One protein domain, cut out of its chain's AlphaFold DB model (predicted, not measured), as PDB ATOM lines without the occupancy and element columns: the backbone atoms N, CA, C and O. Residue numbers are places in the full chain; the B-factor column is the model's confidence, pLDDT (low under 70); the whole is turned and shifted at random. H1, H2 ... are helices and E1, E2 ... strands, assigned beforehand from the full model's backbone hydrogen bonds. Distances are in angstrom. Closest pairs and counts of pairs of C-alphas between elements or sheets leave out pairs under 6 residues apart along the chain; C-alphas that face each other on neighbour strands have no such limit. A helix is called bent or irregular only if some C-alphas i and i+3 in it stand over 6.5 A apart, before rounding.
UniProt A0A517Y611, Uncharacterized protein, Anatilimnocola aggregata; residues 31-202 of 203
ATOM      1  N   SER A  31      -9.426  27.502 -21.785       55.75
ATOM      2  CA  SER A  31     -10.447  28.228 -21.016       55.75
ATOM      3  C   SER A  31     -11.681  28.711 -21.792       55.75
ATOM      4  O   SER A  31     -12.696  28.995 -21.162       55.75
ATOM      5  N   ALA A  32     -11.662  28.815 -23.123       60.56
ATOM      6  CA  ALA A  32     -12.832  29.292 -23.880       60.56
ATOM      7  C   ALA A  32     -13.754  28.143 -24.323       60.56
ATOM      8  O   ALA A  32     -14.960  28.189 -24.084       60.56
ATOM      9  N   ASP A  33     -13.171  27.089 -24.898       65.25
ATOM     10  CA  ASP A  33     -13.904  25.947 -25.463       65.25
ATOM     11  C   ASP A  33     -14.557  25.088 -24.364       65.25
ATOM     12  O   ASP A  33     -15.733  24.740 -24.440       65.25
ATOM     13  N   GLU A  34     -13.855  24.838 -23.249       70.31
ATOM     14  CA  GLU A  34     -14.432  24.102 -22.110       70.31
ATOM     15  C   GLU A  34     -15.590  24.859 -21.440       70.31
ATOM     16  O   GLU A  34     -16.561  24.243 -20.984       70.31
ATOM     17  N   ASN A  35     -15.525  26.193 -21.416       77.94
ATOM     18  CA  ASN A  35     -16.591  27.036 -20.881       77.94
ATOM     19  C   ASN A  35     -17.818  27.050 -21.803       77.94
ATOM     20  O   ASN A  35     -18.945  26.949 -21.314       77.94
ATOM     21  N   GLU A  36     -17.616  27.107 -23.123       82.25
ATOM     22  CA  GLU A  36     -18.701  27.023 -24.105       82.25
ATOM     23  C   GLU A  36     -19.384  25.647 -24.065       82.25
ATOM     24  O   GLU A  36     -20.610  25.567 -23.949       82.25
ATOM     25  N   ILE A  37     -18.606  24.559 -24.021       86.19
ATOM     26  CA  ILE A  37     -19.128  23.192 -23.869       86.19
ATOM     27  C   ILE A  37     -19.903  23.042 -22.553       86.19
ATOM     28  O   ILE A  37     -20.974  22.431 -22.530       86.19
ATOM     29  N   THR A  38     -19.400  23.598 -21.449       89.12
ATOM     30  CA  THR A  38     -20.081  23.541 -20.145       89.12
ATOM     31  C   THR A  38     -21.402  24.311 -20.162       89.12
ATOM     32  O   THR A  38     -22.401  23.819 -19.631       89.12
ATOM     33  N   ALA A  39     -21.451  25.474 -20.816       92.38
ATOM     34  CA  ALA A  39     -22.685  26.234 -20.995       92.38
ATOM     35  C   ALA A  39     -23.718  25.459 -21.835       92.38
ATOM     36  O   ALA A  39     -24.896  25.391 -21.471       92.38
ATOM     37  N   ASP A  40     -23.275  24.807 -22.910       92.69
ATOM     38  CA  ASP A  40     -24.130  23.988 -23.773       92.69
ATOM     39  C   ASP A  40     -24.658  22.739 -23.040       92.69
ATOM     40  O   ASP A  40     -25.847  22.408 -23.129       92.69
ATOM     41  N   ARG A  41     -23.814  22.094 -22.225       93.94
ATOM     42  CA  ARG A  41     -24.214  21.009 -21.311       93.94
ATOM     43  C   ARG A  41     -25.279  21.470 -20.326       93.94
ATOM     44  O   ARG A  41     -26.310  20.810 -20.181       93.94
ATOM     45  N   LEU A  42     -25.067  22.617 -19.685       94.94
ATOM     46  CA  LEU A  42     -26.008  23.186 -18.726       94.94
ATOM     47  C   LEU A  42     -27.362  23.496 -19.379       94.94
ATOM     48  O   LEU A  42     -28.412  23.170 -18.822       94.94
ATOM     49  N   LYS A  43     -27.352  24.065 -20.591       94.88
ATOM     50  CA  LYS A  43     -28.565  24.340 -21.370       94.88
ATOM     51  C   LYS A  43     -29.367  23.068 -21.647       94.88
ATOM     52  O   LYS A  43     -30.587  23.067 -21.469       94.88
ATOM     53  N   ILE A  44     -28.704  21.980 -22.046       93.38
ATOM     54  CA  ILE A  44     -29.374  20.694 -22.276       93.38
ATOM     55  C   ILE A  44     -29.932  20.119 -20.969       93.38
ATOM     56  O   ILE A  44     -31.106  19.742 -20.940       93.38
ATOM     57  N   LEU A  45     -29.157  20.111 -19.880       94.75
ATOM     58  CA  LEU A  45     -29.610  19.598 -18.580       94.75
ATOM     59  C   LEU A  45     -30.844  20.345 -18.061       94.75
ATOM     60  O   LEU A  45     -31.812  19.713 -17.646       94.75
ATOM     61  N   ARG A  46     -30.879  21.677 -18.181       95.00
ATOM     62  CA  ARG A  46     -32.047  22.497 -17.802       95.00
ATOM     63  C   ARG A  46     -33.312  22.156 -18.598       95.00
ATOM     64  O   ARG A  46     -34.423  22.320 -18.092       95.00
ATOM     65  N   SER A  47     -33.152  21.671 -19.831       93.69
ATOM     66  CA  SER A  47     -34.259  21.252 -20.703       93.69
ATOM     67  C   SER A  47     -34.745  19.820 -20.460       93.69
ATOM     68  O   SER A  47     -35.716  19.404 -21.087       93.69
ATOM     69  N   CYS A  48     -34.086  19.057 -19.584       93.12
ATOM     70  CA  CYS A  48     -34.467  17.677 -19.304       93.12
ATOM     71  C   CYS A  48     -35.828  17.601 -18.590       93.12
ATOM     72  O   CYS A  48     -36.211  18.476 -17.798       93.12
ATOM     73  N   GLU A  49     -36.569  16.535 -18.881       91.75
ATOM     74  CA  GLU A  49     -37.865  16.243 -18.256       91.75
ATOM     75  C   GLU A  49     -37.676  15.686 -16.847       91.75
ATOM     76  O   GLU A  49     -38.459  15.993 -15.951       91.75
ATOM     77  N   SER A  50     -36.612  14.903 -16.656       91.38
ATOM     78  CA  SER A  50     -36.230  14.322 -15.376       91.38
ATOM     79  C   SER A  50     -34.740  14.519 -15.126       91.38
ATOM     80  O   SER A  50     -33.910  14.391 -16.031       91.38
ATOM     81  N   LEU A  51     -34.426  14.835 -13.874       94.94
ATOM     82  CA  LEU A  51     -33.081  14.949 -13.333       94.94
ATOM     83  C   LEU A  51     -33.058  14.226 -11.991       94.94
ATOM     84  O   LEU A  51     -33.971  14.387 -11.182       94.94
ATOM     85  N   THR A  52     -32.018  13.437 -11.763       95.00
ATOM     86  CA  THR A  52     -31.775  12.762 -10.490       95.00
ATOM     87  C   THR A  52     -30.328  12.964 -10.093       95.00
ATOM     88  O   THR A  52     -29.440  12.590 -10.851       95.00
ATOM     89  N   ALA A  53     -30.083  13.517  -8.910       96.00
ATOM     90  CA  ALA A  53     -28.748  13.640  -8.348       96.00
ATOM     91  C   ALA A  53     -28.626  12.755  -7.106       96.00
ATOM     92  O   ALA A  53     -29.269  13.021  -6.094       96.00
ATOM     93  N   ALA A  54     -27.811  11.708  -7.190       94.12
ATOM     94  CA  ALA A  54     -27.582  10.757  -6.111       94.12
ATOM     95  C   ALA A  54     -26.167  10.918  -5.551       94.12
ATOM     96  O   ALA A  54     -25.181  10.681  -6.258       94.12
ATOM     97  N   LEU A  55     -26.064  11.277  -4.271       94.38
ATOM     98  CA  LEU A  55     -24.821  11.233  -3.519       94.38
ATOM     99  C   LEU A  55     -24.751   9.929  -2.724       94.38
ATOM    100  O   LEU A  55     -25.536   9.700  -1.803       94.38
ATOM    101  N   ARG A  56     -23.778   9.078  -3.058       92.19
ATOM    102  CA  ARG A  56     -23.620   7.752  -2.449       92.19
ATOM    103  C   ARG A  56     -22.227   7.565  -1.875       92.19
ATOM    104  O   ARG A  56     -21.234   7.867  -2.538       92.19
ATOM    105  N   TYR A  57     -22.160   7.044  -0.655       91.06
ATOM    106  CA  TYR A  57     -20.909   6.608  -0.050       91.06
ATOM    107  C   TYR A  57     -20.613   5.155  -0.425       91.06
ATOM    108  O   TYR A  57     -21.473   4.285  -0.274       91.06
ATOM    109  N   TYR A  58     -19.383   4.894  -0.856       89.44
ATOM    110  CA  TYR A  58     -18.849   3.556  -1.079       89.44
ATOM    111  C   TYR A  58     -17.594   3.376  -0.225       89.44
ATOM    112  O   TYR A  58     -16.736   4.251  -0.204       89.44
ATOM    113  N   GLY A  59     -17.458   2.258   0.480       85.94
ATOM    114  CA  GLY A  59     -16.322   2.009   1.368       85.94
ATOM    115  C   GLY A  59     -16.707   1.150   2.561       85.94
ATOM    116  O   GLY A  59     -17.870   0.762   2.696       85.94
ATOM    117  N   ASP A  60     -15.729   0.874   3.418       80.56
ATOM    118  CA  ASP A  60     -15.945   0.107   4.641       80.56
ATOM    119  C   ASP A  60     -16.878   0.881   5.579       80.56
ATOM    120  O   ASP A  60     -16.622   2.022   5.971       80.56
ATOM    121  N   GLN A  61     -18.015   0.265   5.901       63.34
ATOM    122  CA  GLN A  61     -19.068   0.888   6.693       63.34
ATOM    123  C   GLN A  61     -18.892   0.577   8.180       63.34
ATOM    124  O   GLN A  61     -19.730  -0.086   8.785       63.34
ATOM    125  N   ASP A  62     -17.850   1.122   8.808       64.25
ATOM    126  CA  ASP A  62     -17.781   1.131  10.281       64.25
ATOM    127  C   ASP A  62     -18.941   1.949  10.885       64.25
ATOM    128  O   ASP A  62     -19.310   1.793  12.052       64.25
ATOM    129  N   LYS A  63     -19.527   2.853  10.085       65.19
ATOM    130  CA  LYS A  63     -20.710   3.656  10.408       65.19
ATOM    131  C   LYS A  63     -21.604   3.772   9.172       65.19
ATOM    132  O   LYS A  63     -21.082   3.869   8.062       65.19
ATOM    133  N   PRO A  64     -22.933   3.854   9.342       65.12
ATOM    134  CA  PRO A  64     -23.804   4.144   8.220       65.12
ATOM    135  C   PRO A  64     -23.596   5.597   7.779       65.12
ATOM    136  O   PRO A  64     -23.931   6.547   8.499       65.12
ATOM    137  N   PHE A  65     -23.013   5.762   6.597       76.44
ATOM    138  CA  PHE A  65     -23.001   7.027   5.880       76.44
ATOM    139  C   PHE A  65     -24.253   7.093   5.024       76.44
ATOM    140  O   PHE A  65     -24.555   6.169   4.270       76.44
ATOM    141  N   TYR A  66     -25.002   8.177   5.189       80.12
ATOM    142  CA  TYR A  66     -26.269   8.339   4.506       80.12
ATOM    143  C   TYR A  66     -26.005   8.570   3.023       80.12
ATOM    144  O   TYR A  66     -25.092   9.317   2.651       80.12
ATOM    145  N   GLN A  67     -26.811   7.914   2.207       87.06
ATOM    146  CA  GLN A  67     -26.994   8.245   0.810       87.06
ATOM    147  C   GLN A  67     -28.146   9.236   0.728       87.06
ATOM    148  O   GLN A  67     -29.077   9.184   1.539       87.06
ATOM    149  N   PHE A  68     -28.068  10.166  -0.214       90.06
ATOM    150  CA  PHE A  68     -29.226  10.981  -0.529       90.06
ATOM    151  C   PHE A  68     -29.408  11.130  -2.022       90.06
ATOM    152  O   PHE A  68     -28.442  11.223  -2.781       90.06
ATOM    153  N   THR A  69     -30.668  11.173  -2.428       92.62
ATOM    154  CA  THR A  69     -31.061  11.275  -3.821       92.62
ATOM    155  C   THR A  69     -32.088  12.385  -3.982       92.62
ATOM    156  O   THR A  69     -33.148  12.368  -3.360       92.62
ATOM    157  N   PHE A  70     -31.773  13.356  -4.835       92.81
ATOM    158  CA  PHE A  70     -32.671  14.436  -5.218       92.81
ATOM    159  C   PHE A  70     -33.298  14.133  -6.570       92.81
ATOM    160  O   PHE A  70     -32.574  13.926  -7.543       92.81
ATOM    161  N   HIS A  71     -34.624  14.168  -6.654       93.12
ATOM    162  CA  HIS A  71     -35.347  13.960  -7.907       93.12
ATOM    163  C   HIS A  71     -36.118  15.205  -8.318       93.12
ATOM    164  O   HIS A  71     -36.815  15.815  -7.507       93.12
ATOM    165  N   LEU A  72     -36.044  15.530  -9.605       91.56
ATOM    166  CA  LEU A  72     -36.955  16.456 -10.256       91.56
ATOM    167  C   LEU A  72     -38.212  15.713 -10.716       91.56
ATOM    168  O   LEU A  72     -38.131  14.836 -11.577       91.56
ATOM    169  N   GLY A  73     -39.369  16.131 -10.200       72.56
ATOM    170  CA  GLY A  73     -40.681  15.624 -10.615       72.56
ATOM    171  C   GLY A  73     -41.259  14.555  -9.690       72.56
ATOM    172  O   GLY A  73     -40.784  14.339  -8.576       72.56
ATOM    173  N   ASP A  74     -42.357  13.937 -10.123       64.44
ATOM    174  CA  ASP A  74     -42.984  12.839  -9.390       64.44
ATOM    175  C   ASP A  74     -42.138  11.578  -9.538       64.44
ATOM    176  O   ASP A  74     -42.008  11.019 -10.625       64.44
ATOM    177  N   PHE A  75     -41.564  11.128  -8.429       70.75
ATOM    178  CA  PHE A  75     -40.985   9.800  -8.322       70.75
ATOM    179  C   PHE A  75     -41.784   9.026  -7.278       70.75
ATOM    180  O   PHE A  75     -42.172   9.565  -6.237       70.75
ATOM    181  N   ALA A  76     -42.039   7.752  -7.554       59.81
ATOM    182  CA  ALA A  76     -42.451   6.842  -6.506       59.81
ATOM    183  C   ALA A  76     -41.206   6.598  -5.653       59.81
ATOM    184  O   ALA A  76     -40.285   5.920  -6.105       59.81
ATOM    185  N   ALA A  77     -41.143   7.199  -4.464       58.41
ATOM    186  CA  ALA A  77     -40.156   6.788  -3.477       58.41
ATOM    187  C   ALA A  77     -40.325   5.276  -3.310       58.41
ATOM    188  O   ALA A  77     -41.399   4.818  -2.910       58.41
ATOM    189  N   GLY A  78     -39.316   4.501  -3.713       52.44
ATOM    190  CA  GLY A  78     -39.307   3.075  -3.430       52.44
ATOM    191  C   GLY A  78     -39.505   2.913  -1.929       52.44
ATOM    192  O   GLY A  78     -38.902   3.647  -1.148       52.44
ATOM    193  N   ALA A  79     -40.370   1.988  -1.518       46.91
ATOM    194  CA  ALA A  79     -40.597   1.649  -0.113       46.91
ATOM    195  C   ALA A  79     -39.388   0.915   0.505       46.91
ATOM    196  O   ALA A  79     -39.544   0.023   1.341       46.91
ATOM    197  N   ASP A  80     -38.179   1.260   0.068       56.91
ATOM    198  CA  ASP A  80     -36.949   0.755   0.631       56.91
ATOM    199  C   ASP A  80     -36.812   1.417   1.998       56.91
ATOM    200  O   ASP A  80     -36.426   2.574   2.137       56.91
ATOM    201  N   ASN A  81     -37.180   0.661   3.032       63.03
ATOM    202  CA  ASN A  81     -37.130   1.053   4.441       63.03
ATOM    203  C   ASN A  81     -35.689   1.249   4.953       63.03
ATOM    204  O   ASN A  81     -35.433   1.057   6.142       63.03
ATOM    205  N   ASN A  82     -34.727   1.565   4.084       77.69
ATOM    206  CA  ASN A  82     -33.360   1.821   4.485       77.69
ATOM    207  C   ASN A  82     -33.299   3.206   5.146       77.69
ATOM    208  O   ASN A  82     -33.359   4.214   4.445       77.69
ATOM    209  N   PRO A  83     -33.118   3.297   6.477       76.56
ATOM    210  CA  PRO A  83     -33.055   4.590   7.154       76.56
ATOM    211  C   PRO A  83     -31.821   5.406   6.746       76.56
ATOM    212  O   PRO A  83     -31.718   6.573   7.113       76.56
ATOM    213  N   PHE A  84     -30.876   4.797   6.024       82.25
ATOM    214  CA  PHE A  84     -29.652   5.420   5.538       82.25
ATOM    215  C   PHE A  84     -29.736   5.873   4.081       82.25
ATOM    216  O   PHE A  84     -28.750   6.411   3.585       82.25
ATOM    217  N   ASP A  85     -30.874   5.692   3.408       86.25
ATOM    218  CA  ASP A  85     -31.132   6.283   2.096       86.25
ATOM    219  C   ASP A  85     -32.223   7.350   2.224       86.25
ATOM    220  O   ASP A  85     -33.332   7.089   2.691       86.25
ATOM    221  N   ARG A  86     -31.880   8.590   1.881       87.50
ATOM    222  CA  ARG A  86     -32.778   9.743   1.974       87.50
ATOM    223  C   ARG A  86     -33.153  10.193   0.580       87.50
ATOM    224  O   ARG A  86     -32.311  10.675  -0.170       87.50
ATOM    225  N   VAL A  87     -34.427  10.080   0.239       89.81
ATOM    226  CA  VAL A  87     -34.906  10.455  -1.088       89.81
ATOM    227  C   VAL A  87     -35.813  11.670  -0.984       89.81
ATOM    228  O   VAL A  87     -36.819  11.647  -0.273       89.81
ATOM    229  N   THR A  88     -35.467  12.726  -1.713       90.31
ATOM    230  CA  THR A  88     -36.112  14.032  -1.570       90.31
ATOM    231  C   THR A  88     -36.541  14.569  -2.922       90.31
ATOM    232  O   THR A  88     -35.769  14.631  -3.882       90.31
ATOM    233  N   LYS A  89     -37.805  14.987  -2.999       92.00
ATOM    234  CA  LYS A  89     -38.346  15.660  -4.178       92.00
ATOM    235  C   LYS A  89     -37.905  17.115  -4.188       92.00
ATOM    236  O   LYS A  89     -38.124  17.826  -3.209       92.00
ATOM    237  N   LEU A  90     -37.343  17.551  -5.308       91.31
ATOM    238  CA  LEU A  90     -37.122  18.954  -5.621       91.31
ATOM    239  C   LEU A  90     -38.141  19.401  -6.669       91.31
ATOM    240  O   LEU A  90     -38.476  18.660  -7.600       91.31
ATOM    241  N   ASP A  91     -38.630  20.630  -6.523       91.50
ATOM    242  CA  ASP A  91     -39.277  21.305  -7.641       91.50
ATOM    243  C   ASP A  91     -38.244  21.673  -8.720       91.50
ATOM    244  O   ASP A  91     -37.032  21.470  -8.572       91.50
ATOM    245  N   ARG A  92     -38.739  22.172  -9.856       93.25
ATOM    246  CA  ARG A  92     -37.879  22.520 -10.987       93.25
ATOM    247  C   ARG A  92     -36.875  23.600 -10.617       93.25
ATOM    248  O   ARG A  92     -35.696  23.409 -10.889       93.25
ATOM    249  N   ASP A  93     -37.304  24.672  -9.970       93.62
ATOM    250  CA  ASP A  93     -36.436  25.813  -9.680       93.62
ATOM    251  C   ASP A  93     -35.317  25.439  -8.698       93.62
ATOM    252  O   ASP A  93     -34.151  25.777  -8.925       93.62
ATOM    253  N   ALA A  94     -35.630  24.661  -7.658       93.12
ATOM    254  CA  ALA A  94     -34.653  24.128  -6.716       93.12
ATOM    255  C   ALA A  94     -33.659  23.176  -7.395       93.12
ATOM    256  O   ALA A  94     -32.451  23.296  -7.183       93.12
ATOM    257  N   MET A  95     -34.131  22.267  -8.259       95.75
ATOM    258  CA  MET A  95     -33.226  21.397  -9.014       95.75
ATOM    259  C   MET A  95     -32.316  22.216  -9.934       95.75
ATOM    260  O   MET A  95     -31.116  21.971  -9.968       95.75
ATOM    261  N   LEU A  96     -32.847  23.202 -10.663       95.44
ATOM    262  CA  LEU A  96     -32.028  24.022 -11.560       95.44
ATOM    263  C   LEU A  96     -30.982  24.839 -10.787       95.44
ATOM    264  O   LEU A  96     -29.837  24.918 -11.225       95.44
ATOM    265  N   THR A  97     -31.342  25.360  -9.613       96.00
ATOM    266  CA  THR A  97     -30.411  26.057  -8.709       96.00
ATOM    267  C   THR A  97     -29.297  25.120  -8.239       96.00
ATOM    268  O   THR A  97     -28.124  25.499  -8.209       96.00
ATOM    269  N   PHE A  98     -29.635  23.868  -7.928       96.31
ATOM    270  CA  PHE A  98     -28.651  22.853  -7.571       96.31
ATOM    271  C   PHE A  98     -27.735  22.490  -8.750       96.31
ATOM    272  O   PHE A  98     -26.519  22.444  -8.577       96.31
ATOM    273  N   ILE A  99     -28.270  22.315  -9.964       96.88
ATOM    274  CA  ILE A  99     -27.455  22.081 -11.169       96.88
ATOM    275  C   ILE A  99     -26.493  23.252 -11.431       96.88
ATOM    276  O   ILE A  99     -25.346  23.022 -11.815       96.88
ATOM    277  N   ASP A 100     -26.913  24.491 -11.177       95.81
ATOM    278  CA  ASP A 100     -26.041  25.665 -11.299       95.81
ATOM    279  C   ASP A 100     -24.904  25.653 -10.276       95.81
ATOM    280  O   ASP A 100     -23.764  25.983 -10.612       95.81
ATOM    281  N   ALA A 101     -25.178  25.217  -9.045       96.31
ATOM    282  CA  ALA A 101     -24.138  25.019  -8.040       96.31
ATOM    283  C   ALA A 101     -23.143  23.924  -8.456       96.31
ATOM    284  O   ALA A 101     -21.935  24.125  -8.329       96.31
ATOM    285  N   LEU A 102     -23.624  22.813  -9.030       96.50
ATOM    286  CA  LEU A 102     -22.760  21.763  -9.581       96.50
ATOM    287  C   LEU A 102     -21.898  22.281 -10.742       96.50
ATOM    288  O   LEU A 102     -20.720  21.939 -10.844       96.50
ATOM    289  N   ALA A 103     -22.459  23.113 -11.621       95.12
ATOM    290  CA  ALA A 103     -21.708  23.729 -12.712       95.12
ATOM    291  C   ALA A 103     -20.615  24.669 -12.182       95.12
ATOM    292  O   ALA A 103     -19.471  24.577 -12.624       95.12
ATOM    293  N   LYS A 104     -20.941  25.515 -11.197       94.31
ATOM    294  CA  LYS A 104     -20.000  26.453 -10.565       94.31
ATOM    295  C   LYS A 104     -18.837  25.752  -9.857       94.31
ATOM    296  O   LYS A 104     -17.724  26.261  -9.868       94.31
ATOM    297  N   ASP A 105     -19.093  24.594  -9.259       94.06
ATOM    298  CA  ASP A 105     -18.075  23.738  -8.637       94.06
ATOM    299  C   ASP A 105     -17.273  22.902  -9.667       94.06
ATOM    300  O   ASP A 105     -16.323  22.202  -9.326       94.06
ATOM    301  N   GLY A 106     -17.619  22.983 -10.956       94.19
ATOM    302  CA  GLY A 106     -16.906  22.302 -12.036       94.19
ATOM    303  C   GLY A 106     -17.308  20.838 -12.239       94.19
ATOM    304  O   GLY A 106     -16.720  20.159 -13.083       94.19
ATOM    305  N   PHE A 107     -18.333  20.340 -11.537       95.31
ATOM    306  CA  PHE A 107     -18.840  18.977 -11.734       95.31
ATOM    307  C   PHE A 107     -19.285  18.757 -13.186       95.31
ATOM    308  O   PHE A 107     -18.888  17.774 -13.797       95.31
ATOM    309  N   ILE A 108     -20.043  19.680 -13.788       95.00
ATOM    310  CA  ILE A 108     -20.576  19.513 -15.159       95.00
ATOM    311  C   ILE A 108     -19.467  19.463 -16.226       95.00
ATOM    312  O   ILE A 108     -19.608  18.784 -17.250       95.00
ATOM    313  N   ALA A 109     -18.351  20.150 -15.983       92.25
ATOM    314  CA  ALA A 109     -17.182  20.100 -16.852       92.25
ATOM    315  C   ALA A 109     -16.426  18.769 -16.689       92.25
ATOM    316  O   ALA A 109     -16.111  18.110 -17.683       92.25
ATOM    317  N   ALA A 110     -16.194  18.350 -15.439       92.12
ATOM    318  CA  ALA A 110     -15.319  17.232 -15.083       92.12
ATOM    319  C   ALA A 110     -16.006  15.855 -14.997       92.12
ATOM    320  O   ALA A 110     -15.317  14.832 -14.915       92.12
ATOM    321  N   ALA A 111     -17.340  15.803 -14.959       93.25
ATOM    322  CA  ALA A 111     -18.079  14.560 -14.804       93.25
ATOM    323  C   ALA A 111     -17.857  13.635 -16.003       93.25
ATOM    324  O   ALA A 111     -17.861  14.043 -17.168       93.25
ATOM    325  N   ARG A 112     -17.671  12.353 -15.699       92.38
ATOM    326  CA  ARG A 112     -17.515  11.305 -16.702       92.38
ATOM    327  C   ARG A 112     -18.885  10.784 -17.079       92.38
ATOM    328  O   ARG A 112     -19.688  10.495 -16.200       92.38
ATOM    329  N   ASP A 113     -19.112  10.617 -18.368       92.81
ATOM    330  CA  ASP A 113     -20.268   9.883 -18.860       92.81
ATOM    331  C   ASP A 113     -20.045   8.374 -18.709       92.81
ATOM    332  O   ASP A 113     -19.016   7.823 -19.125       92.81
ATOM    333  N   ILE A 114     -21.003   7.733 -18.048       91.94
ATOM    334  CA  ILE A 114     -20.933   6.343 -17.588       91.94
ATOM    335  C   ILE A 114     -22.115   5.517 -18.072       91.94
ATOM    336  O   ILE A 114     -22.214   4.337 -17.764       91.94
ATOM    337  N   SER A 115     -22.953   6.119 -18.906       88.31
ATOM    338  CA  SER A 115     -24.175   5.552 -19.464       88.31
ATOM    339  C   SER A 115     -23.988   4.158 -20.088       88.31
ATOM    340  O   SER A 115     -24.901   3.344 -20.133       88.31
ATOM    341  N   THR A 116     -22.798   3.851 -20.602       85.25
ATOM    342  CA  THR A 116     -22.500   2.573 -21.273       85.25
ATOM    343  C   THR A 116     -21.447   1.735 -20.552       85.25
ATOM    344  O   THR A 116     -20.956   0.755 -21.118       85.25
ATOM    345  N   LYS A 117     -21.044   2.128 -19.339       84.88
ATOM    346  CA  LYS A 117     -19.897   1.545 -18.641       84.88
ATOM    347  C   LYS A 117     -20.227   1.231 -17.195       84.88
ATOM    348  O   LYS A 117     -20.587   2.118 -16.429       84.88
ATOM    349  N   ASP A 118     -19.917   0.008 -16.794       83.06
ATOM    350  CA  ASP A 118     -19.852  -0.330 -15.381       83.06
ATOM    351  C   ASP A 118     -18.645   0.370 -14.750       83.06
ATOM    352  O   ASP A 118     -17.499   0.209 -15.188       83.06
ATOM    353  N   ILE A 119     -18.889   1.157 -13.703       84.69
ATOM    354  CA  ILE A 119     -17.818   1.740 -12.900       84.69
ATOM    355  C   ILE A 119     -17.674   0.955 -11.615       84.69
ATOM    356  O   ILE A 119     -18.638   0.728 -10.889       84.69
ATOM    357  N   LYS A 120     -16.425   0.647 -11.274       87.38
ATOM    358  CA  LYS A 120     -16.064   0.307  -9.905       87.38
ATOM    359  C   LYS A 120     -15.931   1.607  -9.096       87.38
ATOM    360  O   LYS A 120     -14.992   2.361  -9.365       87.38
ATOM    361  N   PRO A 121     -16.842   1.901  -8.152       83.62
ATOM    362  CA  PRO A 121     -16.796   3.147  -7.399       83.62
ATOM    363  C   PRO A 121     -15.525   3.222  -6.549       83.62
ATOM    364  O   PRO A 121     -15.033   2.212  -6.038       83.62
ATOM    365  N   THR A 122     -14.996   4.434  -6.402       88.88
ATOM    366  CA  THR A 122     -13.871   4.702  -5.503       88.88
ATOM    367  C   THR A 122     -14.393   4.846  -4.079       88.88
ATOM    368  O   THR A 122     -15.507   5.334  -3.872       88.88
ATOM    369  N   VAL A 123     -13.575   4.453  -3.099       89.31
ATOM    370  CA  VAL A 123     -13.880   4.681  -1.683       89.31
ATOM    371  C   VAL A 123     -14.125   6.172  -1.430       89.31
ATOM    372  O   VAL A 123     -13.333   7.016  -1.852       89.31
ATOM    373  N   GLY A 124     -15.215   6.484  -0.736       91.25
ATOM    374  CA  GLY A 124     -15.678   7.834  -0.456       91.25
ATOM    375  C   GLY A 124     -17.053   8.137  -1.036       91.25
ATOM    376  O   GLY A 124     -17.805   7.253  -1.458       91.25
ATOM    377  N   TYR A 125     -17.385   9.424  -1.044       93.88
ATOM    378  CA  TYR A 125     -18.608   9.906  -1.665       93.88
ATOM    379  C   TYR A 125     -18.436  10.052  -3.174       93.88
ATOM    380  O   TYR A 125     -17.413  10.522  -3.677       93.88
ATOM    381  N   ASN A 126     -19.478   9.660  -3.894       94.56
ATOM    382  CA  ASN A 126     -19.572   9.762  -5.337       94.56
ATOM    383  C   ASN A 126     -20.907  10.423  -5.682       94.56
ATOM    384  O   ASN A 126     -21.929  10.109  -5.068       94.56
ATOM    385  N   LEU A 127     -20.887  11.330  -6.653       96.12
ATOM    386  CA  LEU A 127     -22.078  11.986  -7.174       96.12
ATOM    387  C   LEU A 127     -22.406  11.400  -8.544       96.12
ATOM    388  O   LEU A 127     -21.550  11.376  -9.429       96.12
ATOM    389  N   THR A 128     -23.644  10.945  -8.702       95.62
ATOM    390  CA  THR A 128     -24.211  10.546  -9.992       95.62
ATOM    391  C   THR A 128     -25.347  11.493 -10.349       95.62
ATOM    392  O   THR A 128     -26.251  11.691  -9.540       95.62
ATOM    393  N   LEU A 129     -25.299  12.083 -11.541       96.38
ATOM    394  CA  LEU A 129     -26.367  12.885 -12.123       96.38
ATOM    395  C   LEU A 129     -26.943  12.132 -13.322       96.38
ATOM    396  O   LEU A 129     -26.294  12.017 -14.360       96.38
ATOM    397  N   THR A 130     -28.171  11.652 -13.184       94.19
ATOM    398  CA  THR A 130     -28.935  11.047 -14.274       94.19
ATOM    399  C   THR A 130     -29.856  12.099 -14.870       94.19
ATOM    400  O   THR A 130     -30.602  12.764 -14.147       94.19
ATOM    401  N   ALA A 131     -29.827  12.247 -16.190       93.56
ATOM    402  CA  ALA A 131     -30.670  13.184 -16.915       93.56
ATOM    403  C   ALA A 131     -31.416  12.473 -18.039       93.56
ATOM    404  O   ALA A 131     -30.819  11.704 -18.792       93.56
ATOM    405  N   LYS A 132     -32.716  12.749 -18.166       92.19
ATOM    406  CA  LYS A 132     -33.569  12.202 -19.223       92.19
ATOM    407  C   LYS A 132     -34.243  13.316 -20.014       92.19
ATOM    408  O   LYS A 132     -34.865  14.216 -19.443       92.19
ATOM    409  N   LYS A 133     -34.155  13.206 -21.335       91.19
ATOM    410  CA  LYS A 133     -34.810  14.065 -22.317       91.19
ATOM    411  C   LYS A 133     -35.326  13.203 -23.465       91.19
ATOM    412  O   LYS A 133     -34.541  12.644 -24.233       91.19
ATOM    413  N   THR A 134     -36.641  13.100 -23.600       87.62
ATOM    414  CA  THR A 134     -37.316  12.364 -24.669       87.62
ATOM    415  C   THR A 134     -36.901  12.930 -26.027       87.62
ATOM    416  O   THR A 134     -36.955  14.132 -26.269       87.62
ATOM    417  N   GLY A 135     -36.403  12.064 -26.914       85.00
ATOM    418  CA  GLY A 135     -35.820  12.481 -28.198       85.00
ATOM    419  C   GLY A 135     -34.466  13.208 -28.093       85.00
ATOM    420  O   GLY A 135     -33.868  13.533 -29.114       85.00
ATOM    421  N   GLY A 136     -33.930  13.410 -26.886       85.88
ATOM    422  CA  GLY A 136     -32.688  14.142 -26.618       85.88
ATOM    423  C   GLY A 136     -31.396  13.369 -26.891       85.88
ATOM    424  O   GLY A 136     -30.312  13.873 -26.612       85.88
ATOM    425  N   ALA A 137     -31.462  12.154 -27.444       88.19
ATOM    426  CA  ALA A 137     -30.271  11.341 -27.706       88.19
ATOM    427  C   ALA A 137     -29.258  12.050 -28.628       88.19
ATOM    428  O   ALA A 137     -28.050  11.955 -28.410       88.19
ATOM    429  N   ALA A 138     -29.741  12.787 -29.635       88.88
ATOM    430  CA  ALA A 138     -28.890  13.574 -30.527       88.88
ATOM    431  C   ALA A 138     -28.214  14.748 -29.799       88.88
ATOM    432  O   ALA A 138     -27.031  15.003 -30.026       88.88
ATOM    433  N   ASP A 139     -28.936  15.408 -28.888       90.69
ATOM    434  CA  ASP A 139     -28.404  16.507 -28.080       90.69
ATOM    435  C   ASP A 139     -27.267  16.027 -27.176       90.69
ATOM    436  O   ASP A 139     -26.197  16.628 -27.165       90.69
ATOM    437  N   PHE A 140     -27.461  14.911 -26.468       91.06
ATOM    438  CA  PHE A 140     -26.415  14.335 -25.621       91.06
ATOM    439  C   PHE A 140     -25.201  13.891 -26.437       91.06
ATOM    440  O   PHE A 140     -24.067  14.202 -26.072       91.06
ATOM    441  N   LYS A 141     -25.427  13.265 -27.599       89.75
ATOM    442  CA  LYS A 141     -24.346  12.860 -28.506       89.75
ATOM    443  C   LYS A 141     -23.519  14.050 -28.995       89.75
ATOM    444  O   LYS A 141     -22.299  13.936 -29.078       89.75
ATOM    445  N   ARG A 142     -24.157  15.193 -29.283       89.12
ATOM    446  CA  ARG A 142     -23.470  16.439 -29.672       89.12
ATOM    447  C   ARG A 142     -22.532  16.949 -28.573       89.12
ATOM    448  O   ARG A 142     -21.498  17.517 -28.893       89.12
ATOM    449  N   LEU A 143     -22.860  16.699 -27.306       88.38
ATOM    450  CA  LEU A 143     -22.054  17.078 -26.137       88.38
ATOM    451  C   LEU A 143     -20.952  16.062 -25.778       88.38
ATOM    452  O   LEU A 143     -20.279  16.214 -24.755       88.38
ATOM    453  N   GLY A 144     -20.782  15.016 -26.595       85.75
ATOM    454  CA  GLY A 144     -19.839  13.926 -26.340       85.75
ATOM    455  C   GLY A 144     -20.336  12.895 -25.324       85.75
ATOM    456  O   GLY A 144     -19.554  12.043 -24.907       85.75
ATOM    457  N   TRP A 145     -21.612  12.949 -24.936       89.94
ATOM    458  CA  TRP A 145     -22.234  11.973 -24.047       89.94
ATOM    459  C   TRP A 145     -22.959  10.879 -24.835       89.94
ATOM    460  O   TRP A 145     -23.601  11.110 -25.861       89.94
ATOM    461  N   GLN A 146     -22.867   9.656 -24.349       85.38
ATOM    462  CA  GLN A 146     -23.463   8.468 -24.917       85.38
ATOM    463  C   GLN A 146     -24.818   8.249 -24.271       85.38
ATOM    464  O   GLN A 146     -24.922   7.630 -23.223       85.38
ATOM    465  N   ALA A 147     -25.878   8.726 -24.920       80.50
ATOM    466  CA  ALA A 147     -27.216   8.372 -24.476       80.50
ATOM    467  C   ALA A 147     -27.385   6.842 -24.486       80.50
ATOM    468  O   ALA A 147     -27.053   6.181 -25.480       80.50
ATOM    469  N   ILE A 148     -27.923   6.280 -23.409       77.56
ATOM    470  CA  ILE A 148     -28.277   4.861 -23.367       77.56
ATOM    471  C   ILE A 148     -29.338   4.605 -24.451       77.56
ATOM    472  O   ILE A 148     -30.260   5.404 -24.660       77.56
ATOM    473  N   LYS A 149     -29.157   3.515 -25.208       60.88
ATOM    474  CA  LYS A 149     -29.923   3.218 -26.428       60.88
ATOM    475  C   LYS A 149     -31.437   3.293 -26.179       60.88
ATOM    476  O   LYS A 149     -31.954   2.564 -25.347       60.88
ATOM    477  N   GLY A 150     -32.129   4.112 -26.975       63.88
ATOM    478  CA  GLY A 150     -33.596   4.148 -27.077       63.88
ATOM    479  C   GLY A 150     -34.290   5.252 -26.277       63.88
ATOM    480  O   GLY A 150     -35.294   5.778 -26.744       63.88
ATOM    481  N   ASP A 151     -33.714   5.687 -25.156       67.38
ATOM    482  CA  ASP A 151     -34.512   6.357 -24.116       67.38
ATOM    483  C   ASP A 151     -34.100   7.802 -23.809       67.38
ATOM    484  O   ASP A 151     -34.687   8.435 -22.929       67.38
ATOM    485  N   GLY A 152     -33.100   8.336 -24.521       81.44
ATOM    486  CA  GLY A 152     -32.666   9.725 -24.356       81.44
ATOM    487  C   GLY A 152     -32.264  10.023 -22.914       81.44
ATOM    488  O   GLY A 152     -32.756  10.979 -22.321       81.44
ATOM    489  N   HIS A 153     -31.408   9.185 -22.336       88.38
ATOM    490  CA  HIS A 153     -30.900   9.388 -20.988       88.38
ATOM    491  C   HIS A 153     -29.384   9.271 -20.931       88.38
ATOM    492  O   HIS A 153     -28.791   8.515 -21.701       88.38
ATOM    493  N   VAL A 154     -28.782  10.036 -20.028       92.94
ATOM    494  CA  VAL A 154     -27.347  10.051 -19.747       92.94
ATOM    495  C   VAL A 154     -27.125   9.943 -18.244       92.94
ATOM    496  O   VAL A 154     -27.896  10.490 -17.452       92.94
ATOM    497  N   GLU A 155     -26.051   9.266 -17.865       93.75
ATOM    498  CA  GLU A 155     -25.564   9.177 -16.498       93.75
ATOM    499  C   GLU A 155     -24.164   9.779 -16.406       93.75
ATOM    500  O   GLU A 155     -23.223   9.350 -17.077       93.75
ATOM    501  N   LEU A 156     -24.036  10.801 -15.567       95.56
ATOM    502  CA  LEU A 156     -22.798  11.522 -15.318       95.56
ATOM    503  C   LEU A 156     -22.302  11.208 -13.914       95.56
ATOM    504  O   LEU A 156     -23.073  11.224 -12.961       95.56
ATOM    505  N   TYR A 157     -21.008  10.976 -13.770       95.31
ATOM    506  CA  TYR A 157     -20.407  10.521 -12.526       95.31
ATOM    507  C   TYR A 157     -19.161  11.313 -12.177       95.31
ATOM    508  O   TYR A 157     -18.300  11.571 -13.025       95.31
ATOM    509  N   GLN A 158     -19.001  11.582 -10.887       95.81
ATOM    510  CA  GLN A 158     -17.734  12.027 -10.337       95.81
ATOM    511  C   GLN A 158     -17.492  11.406  -8.963       95.81
ATOM    512  O   GLN A 158     -18.341  11.469  -8.071       95.81
ATOM    513  N   ALA A 159     -16.288  10.869  -8.772       94.94
ATOM    514  CA  ALA A 159     -15.791  10.574  -7.439       94.94
ATOM    515  C   ALA A 159     -15.441  11.891  -6.742       94.94
ATOM    516  O   ALA A 159     -14.598  12.643  -7.233       94.94
ATOM    517  N   LEU A 160     -16.097  12.178  -5.618       94.88
ATOM    518  CA  LEU A 160     -15.797  13.366  -4.815       94.88
ATOM    519  C   LEU A 160     -14.627  13.107  -3.868       94.88
ATOM    520  O   LEU A 160     -13.921  14.042  -3.509       94.88
ATOM    521  N   GLY A 161     -14.413  11.838  -3.507       92.94
ATOM    522  CA  GLY A 161     -13.321  11.394  -2.649       92.94
ATOM    523  C   GLY A 161     -13.740  11.205  -1.192       92.94
ATOM    524  O   GLY A 161     -14.925  11.103  -0.858       92.94
ATOM    525  N   TRP A 162     -12.735  11.114  -0.325       93.19
ATOM    526  CA  TRP A 162     -12.891  10.881   1.110       93.19
ATOM    527  C   TRP A 162     -11.904  11.732   1.910       93.19
ATOM    528  O   TRP A 162     -11.016  11.230   2.596       93.19
ATOM    529  N   ASP A 163     -12.027  13.043   1.745       93.44
ATOM    530  CA  ASP A 163     -11.126  14.025   2.331       93.44
ATOM    531  C   ASP A 163     -11.854  15.339   2.663       93.44
ATOM    532  O   ASP A 163     -13.076  15.465   2.533       93.44
ATOM    533  N   LEU A 164     -11.085  16.329   3.124       95.19
ATOM    534  CA  LEU A 164     -11.607  17.647   3.465       95.19
ATOM    535  C   LEU A 164     -12.224  18.364   2.255       95.19
ATOM    536  O   LEU A 164     -13.273  18.987   2.409       95.19
ATOM    537  N   LYS A 165     -11.640  18.219   1.058       94.94
ATOM    538  CA  LYS A 165     -12.146  18.864  -0.161       94.94
ATOM    539  C   LYS A 165     -13.538  18.358  -0.509       94.94
ATOM    540  O   LYS A 165     -14.392  19.143  -0.902       94.94
ATOM    541  N   MET A 166     -13.798  17.063  -0.330       95.06
ATOM    542  CA  MET A 166     -15.142  16.509  -0.502       95.06
ATOM    543  C   MET A 166     -16.158  17.200   0.417       95.06
ATOM    544  O   MET A 166     -17.213  17.613  -0.058       95.06
ATOM    545  N   ILE A 167     -15.834  17.386   1.702       95.38
ATOM    546  CA  ILE A 167     -16.735  18.058   2.653       95.38
ATOM    547  C   ILE A 167     -16.966  19.518   2.243       95.38
ATOM    548  O   ILE A 167     -18.109  19.964   2.211       95.38
ATOM    549  N   GLU A 168     -15.906  20.244   1.885       95.69
ATOM    550  CA  GLU A 168     -15.991  21.642   1.438       95.69
ATOM    551  C   GLU A 168     -16.883  21.798   0.196       95.69
ATOM    552  O   GLU A 168     -17.664  22.747   0.102       95.69
ATOM    553  N   ARG A 169     -16.835  20.835  -0.733       95.88
ATOM    554  CA  ARG A 169     -17.718  20.816  -1.910       95.88
ATOM    555  C   ARG A 169     -19.180  20.631  -1.518       95.88
ATOM    556  O   ARG A 169     -20.020  21.401  -1.979       95.88
ATOM    557  N   LEU A 170     -19.488  19.687  -0.623       95.44
ATOM    558  CA  LEU A 170     -20.854  19.498  -0.112       95.44
ATOM    559  C   LEU A 170     -21.386  20.764   0.585       95.44
ATOM    560  O   LEU A 170     -22.526  21.163   0.351       95.44
ATOM    561  N   GLU A 171     -20.549  21.430   1.385       95.81
ATOM    562  CA  GLU A 171     -20.888  22.706   2.031       95.81
ATOM    563  C   GLU A 171     -21.149  23.816   1.010       95.81
ATOM    564  O   GLU A 171     -22.064  24.617   1.193       95.81
ATOM    565  N   SER A 172     -20.401  23.843  -0.097       96.31
ATOM    566  CA  SER A 172     -20.610  24.817  -1.174       96.31
ATOM    567  C   SER A 172     -21.941  24.632  -1.910       96.31
ATOM    568  O   SER A 172     -22.497  25.601  -2.431       96.31
ATOM    569  N   TRP A 173     -22.474  23.406  -1.936       95.56
ATOM    570  CA  TRP A 173     -23.749  23.091  -2.577       95.56
ATOM    571  C   TRP A 173     -24.953  23.299  -1.658       95.56
ATOM    572  O   TRP A 173     -26.056  23.536  -2.149       95.56
ATOM    573  N   GLN A 174     -24.765  23.236  -0.335       94.56
ATOM    574  CA  GLN A 174     -25.848  23.373   0.643       94.56
ATOM    575  C   GLN A 174     -26.725  24.626   0.423       94.56
ATOM    576  O   GLN A 174     -27.946  24.475   0.465       94.56
ATOM    577  N   PRO A 175     -26.186  25.832   0.130       94.75
ATOM    578  CA  PRO A 175     -27.007  27.028  -0.079       94.75
ATOM    579  C   PRO A 175     -27.924  26.969  -1.308       94.75
ATOM    580  O   PRO A 175     -28.857  27.761  -1.403       94.75
ATOM    581  N   ALA A 176     -27.655  26.067  -2.257       94.00
ATOM    582  CA  ALA A 176     -28.481  25.869  -3.448       94.00
ATOM    583  C   ALA A 176     -29.689  24.953  -3.193       94.00
ATOM    584  O   ALA A 176     -30.566  24.830  -4.046       94.00
ATOM    585  N   LEU A 177     -29.731  24.303  -2.028       93.12
ATOM    586  CA  LEU A 177     -30.818  23.433  -1.606       93.12
ATOM    587  C   LEU A 177     -31.772  24.196  -0.683       93.12
ATOM    588  O   LEU A 177     -31.372  25.080   0.074       93.12
ATOM    589  N   ASN A 178     -33.047  23.817  -0.699       90.94
ATOM    590  CA  ASN A 178     -34.072  24.384   0.173       90.94
ATOM    591  C   ASN A 178     -34.924  23.277   0.822       90.94
ATOM    592  O   ASN A 178     -34.789  22.089   0.514       90.94
ATOM    593  N   GLY A 179     -35.775  23.659   1.778       90.44
ATOM    594  CA  GLY A 179     -36.770  22.765   2.373       90.44
ATOM    595  C   GLY A 179     -36.183  21.472   2.953       90.44
ATOM    596  O   GLY A 179     -35.268  21.501   3.775       90.44
ATOM    597  N   ALA A 180     -36.745  20.330   2.549       89.75
ATOM    598  CA  ALA A 180     -36.293  19.014   3.000       89.75
ATOM    599  C   ALA A 180     -34.874  18.683   2.510       89.75
ATOM    600  O   ALA A 180     -34.074  18.174   3.288       89.75
ATOM    601  N   ALA A 181     -34.520  19.064   1.280       90.81
ATOM    602  CA  ALA A 181     -33.212  18.743   0.711       90.81
ATOM    603  C   ALA A 181     -32.071  19.460   1.443       90.81
ATOM    604  O   ALA A 181     -31.025  18.866   1.695       90.81
ATOM    605  N   ALA A 182     -32.293  20.714   1.852       92.62
ATOM    606  CA  ALA A 182     -31.345  21.442   2.692       92.62
ATOM    607  C   ALA A 182     -31.127  20.744   4.045       92.62
ATOM    608  O   ALA A 182     -29.988  20.618   4.489       92.62
ATOM    609  N   LYS A 183     -32.203  20.243   4.671       91.94
ATOM    610  CA  LYS A 183     -32.130  19.495   5.937       91.94
ATOM    611  C   LYS A 183     -31.402  18.162   5.779       91.94
ATOM    612  O   LYS A 183     -30.642  17.779   6.662       91.94
ATOM    613  N   ASP A 184     -31.615  17.462   4.669       90.56
ATOM    614  CA  ASP A 184     -30.925  16.202   4.390       90.56
ATOM    615  C   ASP A 184     -29.423  16.426   4.169       90.56
ATOM    616  O   ASP A 184     -28.605  15.699   4.739       90.56
ATOM    617  N   MET A 185     -29.047  17.480   3.436       92.81
ATOM    618  CA  MET A 185     -27.645  17.881   3.277       92.81
ATOM    619  C   MET A 185     -27.014  18.291   4.615       92.81
ATOM    620  O   MET A 185     -25.929  17.818   4.956       92.81
ATOM    621  N   GLU A 186     -27.695  19.124   5.408       93.31
ATOM    622  CA  GLU A 186     -27.242  19.526   6.748       93.31
ATOM    623  C   GLU A 186     -27.022  18.308   7.647       93.31
ATOM    624  O   GLU A 186     -26.018  18.213   8.355       93.31
ATOM    625  N   PHE A 187     -27.929  17.337   7.581       89.88
ATOM    626  CA  PHE A 187     -27.818  16.104   8.337       89.88
ATOM    627  C   PHE A 187     -26.560  15.306   7.946       89.88
ATOM    628  O   PHE A 187     -25.818  14.871   8.833       89.88
ATOM    629  N   VAL A 188     -26.264  15.153   6.649       89.56
ATOM    630  CA  VAL A 188     -25.025  14.496   6.187       89.56
ATOM    631  C   VAL A 188     -23.783  15.254   6.648       89.56
ATOM    632  O   VAL A 188     -22.885  14.652   7.242       89.56
ATOM    633  N   LEU A 189     -23.743  16.573   6.457       92.56
ATOM    634  CA  LEU A 189     -22.632  17.418   6.905       92.56
ATOM    635  C   LEU A 189     -22.422  17.327   8.424       92.56
ATOM    636  O   LEU A 189     -21.290  17.203   8.898       92.56
ATOM    637  N   GLY A 190     -23.506  17.271   9.201       92.38
ATOM    638  CA  GLY A 190     -23.470  17.056  10.644       92.38
ATOM    639  C   GLY A 190     -22.798  15.734  11.029       92.38
ATOM    640  O   GLY A 190     -21.974  15.704  11.949       92.38
ATOM    641  N   ARG A 191     -23.066  14.645  10.293       89.00
ATOM    642  CA  ARG A 191     -22.397  13.343  10.490       89.00
ATOM    643  C   ARG A 191     -20.915  13.377  10.119       89.00
ATOM    644  O   ARG A 191     -20.123  12.680  10.754       89.00
ATOM    645  N   LEU A 192     -20.537  14.201   9.145       91.31
ATOM    646  CA  LEU A 192     -19.152  14.377   8.700       91.31
ATOM    647  C   LEU A 192     -18.353  15.373   9.557       91.31
ATOM    648  O   LEU A 192     -17.127  15.387   9.486       91.31
ATOM    649  N   SER A 193     -19.002  16.157  10.423       92.81
ATOM    650  CA  SER A 193     -18.357  17.205  11.236       92.81
ATOM    651  C   SER A 193     -17.192  16.714  12.112       92.81
ATOM    652  O   SER A 193     -16.204  17.426  12.306       92.81
ATOM    653  N   GLY A 194     -17.272  15.484  12.636       92.38
ATOM    654  CA  GLY A 194     -16.177  14.850  13.374       92.38
ATOM    655  C   GLY A 194     -14.938  14.656  12.499       92.38
ATOM    656  O   GLY A 194     -13.863  15.135  12.855       92.38
ATOM    657  N   LEU A 195     -15.129  14.049  11.324       91.31
ATOM    658  CA  LEU A 195     -14.075  13.828  10.331       91.31
ATOM    659  C   LEU A 195     -13.501  15.149   9.823       91.31
ATOM    660  O   LEU A 195     -12.284  15.288   9.751       91.31
ATOM    661  N   LYS A 196     -14.352  16.153   9.569       94.69
ATOM    662  CA  LYS A 196     -13.912  17.501   9.181       94.69
ATOM    663  C   LYS A 196     -12.897  18.062  10.179       94.69
ATOM    664  O   LYS A 196     -11.803  18.450   9.783       94.69
ATOM    665  N   ARG A 197     -13.223  18.045  11.479       95.50
ATOM    666  CA  ARG A 197     -12.325  18.539  12.541       95.50
ATOM    667  C   ARG A 197     -11.027  17.745  12.640       95.50
ATOM    668  O   ARG A 197     -10.009  18.306  13.029       95.50
ATOM    669  N   GLU A 198     -11.059  16.447  12.366       93.69
ATOM    670  CA  GLU A 198      -9.859  15.609  12.363       93.69
ATOM    671  C   GLU A 198      -8.968  15.898  11.154       93.69
ATOM    672  O   GLU A 198      -7.756  16.024  11.307       93.69
ATOM    673  N   TRP A 199      -9.551  16.040   9.965       94.31
ATOM    674  CA  TRP A 199      -8.810  16.308   8.735       94.31
ATOM    675  C   TRP A 199      -8.259  17.727   8.676       94.31
ATOM    676  O   TRP A 199      -7.136  17.900   8.228       94.31
ATOM    677  N   GLN A 200      -8.959  18.717   9.231       93.81
ATOM    678  CA  GLN A 200      -8.436  20.082   9.376       93.81
ATOM    679  C   GLN A 200      -7.189  20.173  10.271       93.81
ATOM    680  O   GLN A 200      -6.444  21.144  10.187       93.81
ATOM    681  N   LYS A 201      -6.962  19.189  11.151       92.88
ATOM    682  CA  LYS A 201      -5.761  19.127  12.001       92.88
ATOM    683  C   LYS A 201      -4.569  18.476  11.303       92.88
ATOM    684  O   LYS A 201      -3.465  18.546  11.840       92.88
ATOM    685  N   LYS A 202      -4.787  17.784  10.182       81.62
ATOM    686  CA  LYS A 202      -3.717  17.130   9.429       81.62
ATOM    687  C   LYS A 202      -3.123  18.166   8.462       81.62
ATOM    688  O   LYS A 202      -3.887  18.685   7.651       81.62
TER     689      LYS A 202
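AT A GLANCE: This is residues 31 to 202 of the 203 residues of an uncharacterized protein of Anatilimnocola aggregata (UniProt A0A517Y611). A twisted five-stranded sheet forms a wall, with three helices, H2, H5 and H6, packed over one face and no named helix over the opposite face. H1 runs beside H2 and reaches the sheet with its last residues, H3 and H4 are short helices that graze the sheet, and residues 73 to 84 make a wide loop near edge strand E3. The 172 printed residues hold six named helices and five named strands, in the order H1 E1 E2 E3 H2 H3 E4 H4 E5 H5 H6. The sheet is mixed, in the order E3 E2 E1 E4 E5, and the class is mixed, helices and strands. The whole is compact, with a radius of gyration of the C-alphas of 16.1 A and spans of 46 by 42 by 31 A.

IN THESE COORDINATES: In the sheet, E3 is residues 85 to 90, 16.0 A long, and E2 is residues 67 to 72, 17.0 A. E1 is residues 50 to 58, 24.9 A long, and begins at C-alpha 50 (-36.230, 14.322, -15.376). E4 is residues 124 to 132, 26.3 A, and E5 is residues 153 to 161, 25.5 A. H2 is residues 92 to 104, 18.3 A, and H5 is residues 164 to 176, 20.0 A. H6, residues 179 to 199, is the longest helix at 29.4 A and ends at C-alpha 199 (-8.810, 16.308, 8.735). H1, residues 33 to 46, is 20.0 A long and begins at C-alpha 33 (-13.904, 25.947, -25.463). H3 is residues 107 to 110 and H4 is residues 137 to 142. H5 is irregular, but only just, with C-alphas 172 and 175 6.9 A apart; H6 is irregular, with C-alphas 191 and 194 7.0 A apart and a kink of 48 degrees near residue 192.

HOW THE PARTS SIT: E1 and E4 are antiparallel at 164 degrees, with N 54 and O 128 2.8 A apart. E1 and E2 form a hairpin, with N 55 and O 68 at 2.8 A. E3 and E2 are parallel at 22 degrees, with N 69 and O 86 at 2.8 A. E4 and E5 are antiparallel, with N 129 and O 156 at 2.8 A. H2, H5 and H6 are on the same face, which gives two layers, helices on one face of a sheet. H2 is over E2 and E1 at a height over the sheet of 10.2 A; H5 is over E4 and E5 at 11.5 A, along the strands; H6 is over E3 and E2 at 12.1 A. E3, H2, H3 and E4 form a split strand-helix-strand unit, two strands running the same way with E2 and E1 between them; its crossover is right-handed. H5 and H6 touch as a helical hairpin at a shallow tilt of 21 degrees, closest at the C-alphas of Leu 164 and Trp 199, 6.1 A. With its residues 172 to 176 alone, H5 touches H2 at a tilt of 36 degrees, only just steep; the closest C-alphas, of Phe 98 and Ala 176, are 5.1 A apart. H1 touches H2 at a shallow tilt of 16 degrees, opposite ways, closest at the C-alphas of Arg 46 and Leu 96, 6.4 A. H1 also touches H3, closest at the C-alphas of Thr 38 and Ala 109, 5.6 A. H1 and H4 are close but not clearly touching, with the C-alphas of Ile 44 and Asp 139 7.2 A apart. H1, H3 and H4 only graze the sheet. H2 and H6 are apart. In H1, H2 and H4 every O i to N i+4 pair is within hydrogen-bond range; in H5 it is 7 of 9 and in H6 15 of 17, and H3 is too short for such a pair.

THE WHOLE: The C-alphas farthest apart, of Gly 135 and Lys 201, are 50.6 A apart. The printed part has no cut. The links E2 to E3 and H3 to E4 are long; in the latter, residues 112 to 113 pair with residues 156 to 157 of E5, antiparallel. The mean pLDDT of the printed part is 87.9; residues 31 to 33, 61 to 64, 74, 76 to 81 and 149 to 151 are under 70.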